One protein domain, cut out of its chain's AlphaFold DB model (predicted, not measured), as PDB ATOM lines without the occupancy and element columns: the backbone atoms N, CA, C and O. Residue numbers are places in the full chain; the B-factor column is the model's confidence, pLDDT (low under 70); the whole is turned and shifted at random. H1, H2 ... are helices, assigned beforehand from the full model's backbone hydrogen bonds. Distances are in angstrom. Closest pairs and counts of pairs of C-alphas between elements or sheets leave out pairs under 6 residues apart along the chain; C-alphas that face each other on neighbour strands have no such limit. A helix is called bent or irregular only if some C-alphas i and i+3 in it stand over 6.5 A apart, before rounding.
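AT A GLANCE: This is residues 6 to 60 of the 61 residues of a protein of Komagataeibacter intermedius AF2 (UniProt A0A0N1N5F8). The domain is an open arch of three helices that do not meet: the long helix H2 makes the span, with H1 below one end, at the foot of a long link, and the one-turn helix H3 below the other. The hollow under the arch is empty, and after H2 the chain folds back through residues 50 to 54 to reach H3. The printed part has 55 residues with three named helices, in the order H1, H2, H3, and no named strand; the class is all helix. The whole is extended, with a radius of gyration of the C-alphas of 16.1 A and spans of 40 by 28 by 18 A.

IN THESE COORDINATES: H1, residues 6 to 16, begins at C-alpha 6 (216.381, 151.968, 296.838) and is 15.6 A long from first to last C-alpha. H2, residues 29 to 49, begins at C-alpha 29 (204.294, 134.035, 299.463) and is 28.9 A long. It is irregular, with C-alphas 31 and 34 7.4 A apart, and has a kink of 40 degrees near residue 36. H3, residues 55 to 58, is 5.3 A long and ends at C-alpha 58 (219.724, 144.196, 318.335).

HOW THE PARTS SIT: H1 and H2 are apart, with no C-alpha of the one within 8 A of the other. H2 and H3 are apart by the same measure, and so are H1 and H3. Residues 33 to 45 of H2 stand free. In H1 every O i to N i+4 pair is within hydrogen-bond range, in H2 13 of 17 are, and H3 is too short for such a pair.

THE WHOLE: The C-alphas farthest apart are those of Asp 18 and Glu 53, at 40.7 A. The printed part has no cut. The link from H1 to H2, residues 17 to 28, is long, and that from H2 to H3 is tight. The mean pLDDT of the printed part is 84.2; residues 47 to 55 and residue 60 are under 70.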
ATOM      1  N   VAL A   6     215.820 153.306 296.590       79.62
ATOM      2  CA  VAL A   6     216.381 151.968 296.838       79.62
ATOM      3  C   VAL A   6     216.271 151.035 295.627       79.62
ATOM      4  O   VAL A   6     217.210 150.290 295.360       79.62
ATOM      5  N   ALA A   7     215.157 151.061 294.888       82.19
ATOM      6  CA  ALA A   7     214.967 150.165 293.742       82.19
ATOM      7  C   ALA A   7     215.976 150.478 292.627       82.19
ATOM      8  O   ALA A   7     216.630 149.575 292.113       82.19
ATOM      9  N   ILE A   8     216.173 151.773 292.355       84.19
ATOM     10  CA  ILE A   8     217.123 152.268 291.350       84.19
ATOM     11  C   ILE A   8     218.557 151.848 291.700       84.19
ATOM     12  O   ILE A   8     219.297 151.388 290.836       84.19
ATOM     13  N   LEU A   9     218.948 151.971 292.973       89.31
ATOM     14  CA  LEU A   9     220.286 151.581 293.426       89.31
ATOM     15  C   LEU A   9     220.532 150.071 293.292       89.31
ATOM     16  O   LEU A   9     221.626 149.664 292.911       89.31
ATOM     17  N   CYS A  10     219.525 149.242 293.584       90.12
ATOM     18  CA  CYS A  10     219.640 147.788 293.463       90.12
ATOM     19  C   CYS A  10     219.809 147.354 291.998       90.12
ATOM     20  O   CYS A  10     220.685 146.552 291.689       90.12
ATOM     21  N   GLU A  11     219.017 147.929 291.086       91.06
ATOM     22  CA  GLU A  11     219.110 147.649 289.648       91.06
ATOM     23  C   GLU A  11     220.483 148.031 289.078       91.06
ATOM     24  O   GLU A  11     221.082 147.238 288.349       91.06
ATOM     25  N   ALA A  12     221.007 149.201 289.457       92.56
ATOM     26  CA  ALA A  12     222.334 149.651 289.042       92.56
ATOM     27  C   ALA A  12     223.446 148.707 289.536       92.56
ATOM     28  O   ALA A  12     224.280 148.275 288.744       92.56
ATOM     29  N   ALA A  13     223.417 148.317 290.815       94.44
ATOM     30  CA  ALA A  13     224.410 147.406 291.383       94.44
ATOM     31  C   ALA A  13     224.371 146.005 290.742       94.44
ATOM     32  O   ALA A  13     225.416 145.410 290.486       94.44
ATOM     33  N   CYS A  14     223.177 145.477 290.450       94.50
ATOM     34  CA  CYS A  14     223.038 144.205 289.739       94.50
ATOM     35  C   CYS A  14     223.639 144.267 288.326       94.50
ATOM     36  O   CYS A  14     224.293 143.312 287.914       94.50
ATOM     37  N   ALA A  15     223.463 145.383 287.611       92.75
ATOM     38  CA  ALA A  15     224.034 145.576 286.279       92.75
ATOM     39  C   ALA A  15     225.570 145.687 286.299       92.75
ATOM     40  O   ALA A  15     226.229 145.115 285.437       92.75
ATOM     41  N   GLU A  16     226.147 146.380 287.286       96.25
ATOM     42  CA  GLU A  16     227.606 146.504 287.438       96.25
ATOM     43  C   GLU A  16     228.293 145.167 287.753       96.25
ATOM     44  O   GLU A  16     229.424 144.935 287.327       96.25
ATOM     45  N   LEU A  17     227.614 144.288 288.494       96.44
ATOM     46  CA  LEU A  17     228.149 142.995 288.932       96.44
ATOM     47  C   LEU A  17     227.781 141.823 288.008       96.44
ATOM     48  O   LEU A  17     228.111 140.685 288.338       96.44
ATOM     49  N   ASP A  18     227.098 142.083 286.887       93.81
ATOM     50  CA  ASP A  18     226.571 141.062 285.964       93.81
ATOM     51  C   ASP A  18     225.694 140.005 286.674       93.81
ATOM     52  O   ASP A  18     225.764 138.800 286.430       93.81
ATOM     53  N   ILE A  19     224.864 140.463 287.619       95.44
ATOM     54  CA  ILE A  19     223.947 139.617 288.389       95.44
ATOM     55  C   ILE A  19     222.543 139.742 287.803       95.44
ATOM     56  O   ILE A  19     221.944 140.818 287.790       95.44
ATOM     57  N   GLU A  20     221.966 138.614 287.393       93.62
ATOM     58  CA  GLU A  20     220.583 138.579 286.925       93.62
ATOM     59  C   GLU A  20     219.608 138.907 288.069       93.62
ATOM     60  O   GLU A  20     219.450 138.148 289.031       93.62
ATOM     61  N   HIS A  21     218.901 140.029 287.941       90.94
ATOM     62  CA  HIS A  21     217.871 140.430 288.891       90.94
ATOM     63  C   HIS A  21     216.512 139.819 288.517       90.94
ATOM     64  O   HIS A  21     215.935 140.129 287.474       90.94
ATOM     65  N   ARG A  22     215.971 138.961 289.392       89.62
ATOM     66  CA  ARG A  22     214.658 138.318 289.215       89.62
ATOM     67  C   ARG A  22     213.673 138.757 290.291       89.62
ATOM     68  O   ARG A  22     213.944 138.620 291.481       89.62
ATOM     69  N   LEU A  23     212.486 139.192 289.869       88.44
ATOM     70  CA  LEU A  23     211.372 139.504 290.765       88.44
ATOM     71  C   LEU A  23     210.348 138.365 290.789       88.44
ATOM     72  O   LEU A  23     209.967 137.812 289.756       88.44
ATOM     73  N   THR A  24     209.856 138.034 291.981       87.75
ATOM     74  CA  THR A  24     208.744 137.090 292.152       87.75
ATOM     75  C   THR A  24     207.410 137.762 291.838       87.75
ATOM     76  O   THR A  24     207.226 138.949 292.114       87.75
ATOM     77  N   LYS A  25     206.432 136.999 291.339       88.56
ATOM     78  CA  LYS A  25     205.075 137.522 291.124       88.56
ATOM     79  C   LYS A  25     204.461 138.015 292.448       88.56
ATOM     80  O   LYS A  25     204.579 137.324 293.462       88.56
ATOM     81  N   PRO A  26     203.765 139.168 292.457       89.31
ATOM     82  CA  PRO A  26     203.047 139.633 293.640       89.31
ATOM     83  C   PRO A  26     202.030 138.600 294.148       89.31
ATOM     84  O   PRO A  26     201.445 137.859 293.361       89.31
ATOM     85  N   ARG A  27     201.769 138.602 295.464       86.94
ATOM     86  CA  ARG A  27     200.816 137.699 296.153       86.94
ATOM     87  C   ARG A  27     201.160 136.206 296.071       86.94
ATOM     88  O   ARG A  27     200.275 135.360 296.141       86.94
ATOM     89  N   HIS A  28     202.445 135.888 295.974       88.62
ATOM     90  CA  HIS A  28     202.932 134.517 295.878       88.62
ATOM     91  C   HIS A  28     203.890 134.190 297.038       88.62
ATOM     92  O   HIS A  28     205.088 134.021 296.831       88.62
ATOM     93  N   PRO A  29     203.413 134.139 298.295       84.62
ATOM     94  CA  PRO A  29     204.294 134.035 299.463       84.62
ATOM     95  C   PRO A  29     205.172 132.775 299.463       84.62
ATOM     96  O   PRO A  29     206.296 132.795 299.956       84.62
ATOM     97  N   TRP A  30     204.721 131.682 298.839       88.25
ATOM     98  CA  TRP A  30     205.453 130.416 298.855       88.25
ATOM     99  C   TRP A  30     206.777 130.437 298.079       88.25
ATOM    100  O   TRP A  30     207.646 129.620 298.380       88.25
ATOM    101  N   THR A  31     206.999 131.388 297.159       89.25
ATOM    102  CA  THR A  31     208.328 131.577 296.533       89.25
ATOM    103  C   THR A  31     209.367 132.124 297.500       89.25
ATOM    104  O   THR A  31     210.553 131.887 297.301       89.25
ATOM    105  N   ASN A  32     208.945 132.785 298.580       90.62
ATOM    106  CA  ASN A  32     209.850 133.334 299.593       90.62
ATOM    107  C   ASN A  32     210.060 132.372 300.772       90.62
ATOM    108  O   ASN A  32     210.838 132.653 301.683       90.62
ATOM    109  N   GLY A  33     209.424 131.196 300.743       90.69
ATOM    110  CA  GLY A  33     209.403 130.258 301.864       90.69
ATOM    111  C   GLY A  33     210.771 129.680 302.248       90.69
ATOM    112  O   GLY A  33     210.939 129.194 303.366       90.69
ATOM    113  N   GLN A  34     211.768 129.699 301.355       92.25
ATOM    114  CA  GLN A  34     213.148 129.338 301.713       92.25
ATOM    115  C   GLN A  34     213.780 130.394 302.625       92.25
ATOM    116  O   GLN A  34     214.244 130.058 303.716       92.25
ATOM    117  N   VAL A  35     213.734 131.665 302.216       93.12
ATOM    118  CA  VAL A  35     214.271 132.795 302.987       93.12
ATOM    119  C   VAL A  35     213.529 132.942 304.315       93.12
ATOM    120  O   VAL A  35     214.159 133.108 305.354       93.12
ATOM    121  N   GLU A  36     212.204 132.784 304.327       94.50
ATOM    122  CA  GLU A  36     211.414 132.830 305.563       94.50
ATOM    123  C   GLU A  36     211.790 131.717 306.556       94.50
ATOM    124  O   GLU A  36     211.854 131.953 307.765       94.50
ATOM    125  N   ARG A  37     212.065 130.494 306.075       95.44
ATOM    126  CA  ARG A  37     212.548 129.395 306.931       95.44
ATOM    127  C   ARG A  37     213.934 129.690 307.491       95.44
ATOM    128  O   ARG A  37     214.120 129.551 308.695       95.44
ATOM    129  N   MET A  38     214.858 130.147 306.648       95.44
ATOM    130  CA  MET A  38     216.205 130.530 307.073       95.44
ATOM    131  C   MET A  38     216.166 131.647 308.124       95.44
ATOM    132  O   MET A  38     216.782 131.519 309.181       95.44
ATOM    133  N   ASN A  39     215.386 132.702 307.886       92.75
ATOM    134  CA  ASN A  39     215.257 133.830 308.809       92.75
ATOM    135  C   ASN A  39     214.678 133.408 310.160       92.75
ATOM    136  O   ASN A  39     215.113 133.906 311.196       92.75
ATOM    137  N   ARG A  40     213.737 132.456 310.176       91.88
ATOM    138  CA  ARG A  40     213.235 131.860 311.418       91.88
ATOM    139  C   ARG A  40     214.328 131.097 312.164       91.88
ATOM    140  O   ARG A  40     214.482 131.341 313.353       91.88
ATOM    141  N   THR A  41     215.108 130.248 311.493       92.62
ATOM    142  CA  THR A  41     216.220 129.522 312.133       92.62
ATOM    143  C   THR A  41     217.252 130.480 312.720       92.62
ATOM    144  O   THR A  41     217.651 130.319 313.871       92.62
ATOM    145  N   ILE A  42     217.646 131.507 311.961       89.44
ATOM    146  CA  ILE A  42     218.576 132.540 312.433       89.44
ATOM    147  C   ILE A  42     217.995 133.236 313.663       89.44
ATOM    148  O   ILE A  42     218.656 133.290 314.693       89.44
ATOM    149  N   ARG A  43     216.742 133.705 313.591       85.50
ATOM    150  CA  ARG A  43     216.074 134.385 314.706       85.50
ATOM    151  C   ARG A  43     215.973 133.498 315.944       85.50
ATOM    152  O   ARG A  43     216.234 133.964 317.042       85.50
ATOM    153  N   GLU A  44     215.599 132.233 315.797       85.69
ATOM    154  CA  GLU A  44     215.512 131.296 316.922       85.69
ATOM    155  C   GLU A  44     216.877 131.053 317.574       85.69
ATOM    156  O   GLU A  44     216.958 130.969 318.801       85.69
ATOM    157  N   ALA A  45     217.945 130.977 316.774       85.06
ATOM    158  CA  ALA A  45     219.305 130.804 317.266       85.06
ATOM    159  C   ALA A  45     219.846 132.066 317.956       85.06
ATOM    160  O   ALA A  45     220.532 131.958 318.971       85.06
ATOM    161  N   THR A  46     219.542 133.256 317.432       80.19
ATOM    162  CA  THR A  46     220.094 134.516 317.947       80.19
ATOM    163  C   THR A  46     219.287 135.086 319.104       80.19
ATOM    164  O   THR A  46     219.894 135.470 320.095       80.19
ATOM    165  N   VAL A  47     217.952 135.059 319.054       69.88
ATOM    166  CA  VAL A  47     217.087 135.569 320.140       69.88
ATOM    167  C   VAL A  47     217.252 134.756 321.427       69.88
ATOM    168  O   VAL A  47     217.167 135.305 322.519       69.88
ATOM    169  N   LYS A  48     217.512 133.445 321.330       60.53
ATOM    170  CA  LYS A  48     217.774 132.614 322.519       60.53
ATOM    171  C   LYS A  48     219.195 132.772 323.060       60.53
ATOM    172  O   LYS A  48     219.409 132.555 324.248       60.53
ATOM    173  N   ARG A  49     220.168 133.092 322.198       58.34
ATOM    174  CA  ARG A  49     221.590 133.189 322.569       58.34
ATOM    175  C   ARG A  49     221.987 134.576 323.064       58.34
ATOM    176  O   ARG A  49     222.870 134.688 323.905       58.34
ATOM    177  N   PHE A  50     221.311 135.601 322.572       61.44
ATOM    178  CA  PHE A  50     221.426 136.975 323.013       61.44
ATOM    179  C   PHE A  50     220.004 137.431 323.326       61.44
ATOM    180  O   PHE A  50     219.191 137.592 322.417       61.44
ATOM    181  N   TYR A  51     219.667 137.524 324.613       62.28
ATOM    182  CA  TYR A  51     218.328 137.904 325.061       62.28
ATOM    183  C   TYR A  51     218.100 139.382 324.715       62.28
ATOM    184  O   TYR A  51     218.376 140.273 325.512       62.28
ATOM    185  N   TYR A  52     217.674 139.645 323.482       64.31
ATOM    186  CA  TYR A  52     217.248 140.967 323.048       64.31
ATOM    187  C   TYR A  52     215.740 141.057 323.278       64.31
ATOM    188  O   TYR A  52     214.953 140.440 322.556       64.31
ATOM    189  N   GLU A  53     215.333 141.793 324.308       64.19
ATOM    190  CA  GLU A  53     213.923 142.071 324.594       64.19
ATOM    191  C   GLU A  53     213.317 143.025 323.563       64.19
ATOM    192  O   GLU A  53     212.116 142.972 323.296       64.19
ATOM    193  N   THR A  54     214.139 143.882 322.950       69.00
ATOM    194  CA  THR A  54     213.678 144.885 321.988       69.00
ATOM    195  C   THR A  54     214.517 144.897 320.716       69.00
ATOM    196  O   THR A  54     215.697 144.545 320.696       69.00
ATOM    197  N   TYR A  55     213.894 145.337 319.622       69.81
ATOM    198  CA  TYR A  55     214.560 145.509 318.329       69.81
ATOM    199  C   TYR A  55     215.728 146.509 318.398       69.81
ATOM    200  O   TYR A  55     216.717 146.355 317.687       69.81
ATOM    201  N   ASP A  56     215.650 147.500 319.289       72.94
ATOM    202  CA  ASP A  56     216.696 148.509 319.457       72.94
ATOM    203  C   ASP A  56     217.980 147.932 320.062       72.94
ATOM    204  O   ASP A  56     219.071 148.342 319.671       72.94
ATOM    205  N   GLN A  57     217.873 146.934 320.947       70.00
ATOM    206  CA  GLN A  57     219.041 146.249 321.516       70.00
ATOM    207  C   GLN A  57     219.811 145.453 320.453       70.00
ATOM    208  O   GLN A  57     221.038 145.420 320.481       70.00
ATOM    209  N   LEU A  58     219.102 144.873 319.476       72.50
ATOM    210  CA  LEU A  58     219.724 144.196 318.335       72.50
ATOM    211  C   LEU A  58     220.488 145.175 317.427       72.50
ATOM    212  O   LEU A  58     221.461 144.789 316.794       72.50
ATOM    213  N   ARG A  59     220.055 146.439 317.344       72.75
ATOM    214  CA  ARG A  59     220.626 147.447 316.434       72.75
ATOM    215  C   ARG A  59     221.927 148.085 316.938       72.75
ATOM    216  O   ARG A  59     222.572 148.795 316.173       72.75
ATOM    217  N   GLN A  60     222.258 147.890 318.215       69.56
ATOM    218  CA  GLN A  60     223.433 148.460 318.887       69.56
ATOM    219  C   GLN A  60     224.648 147.511 318.924       69.56
ATOM    220  O   GLN A  60     225.654 147.847 319.547       69.56
TER     221      GLN A  60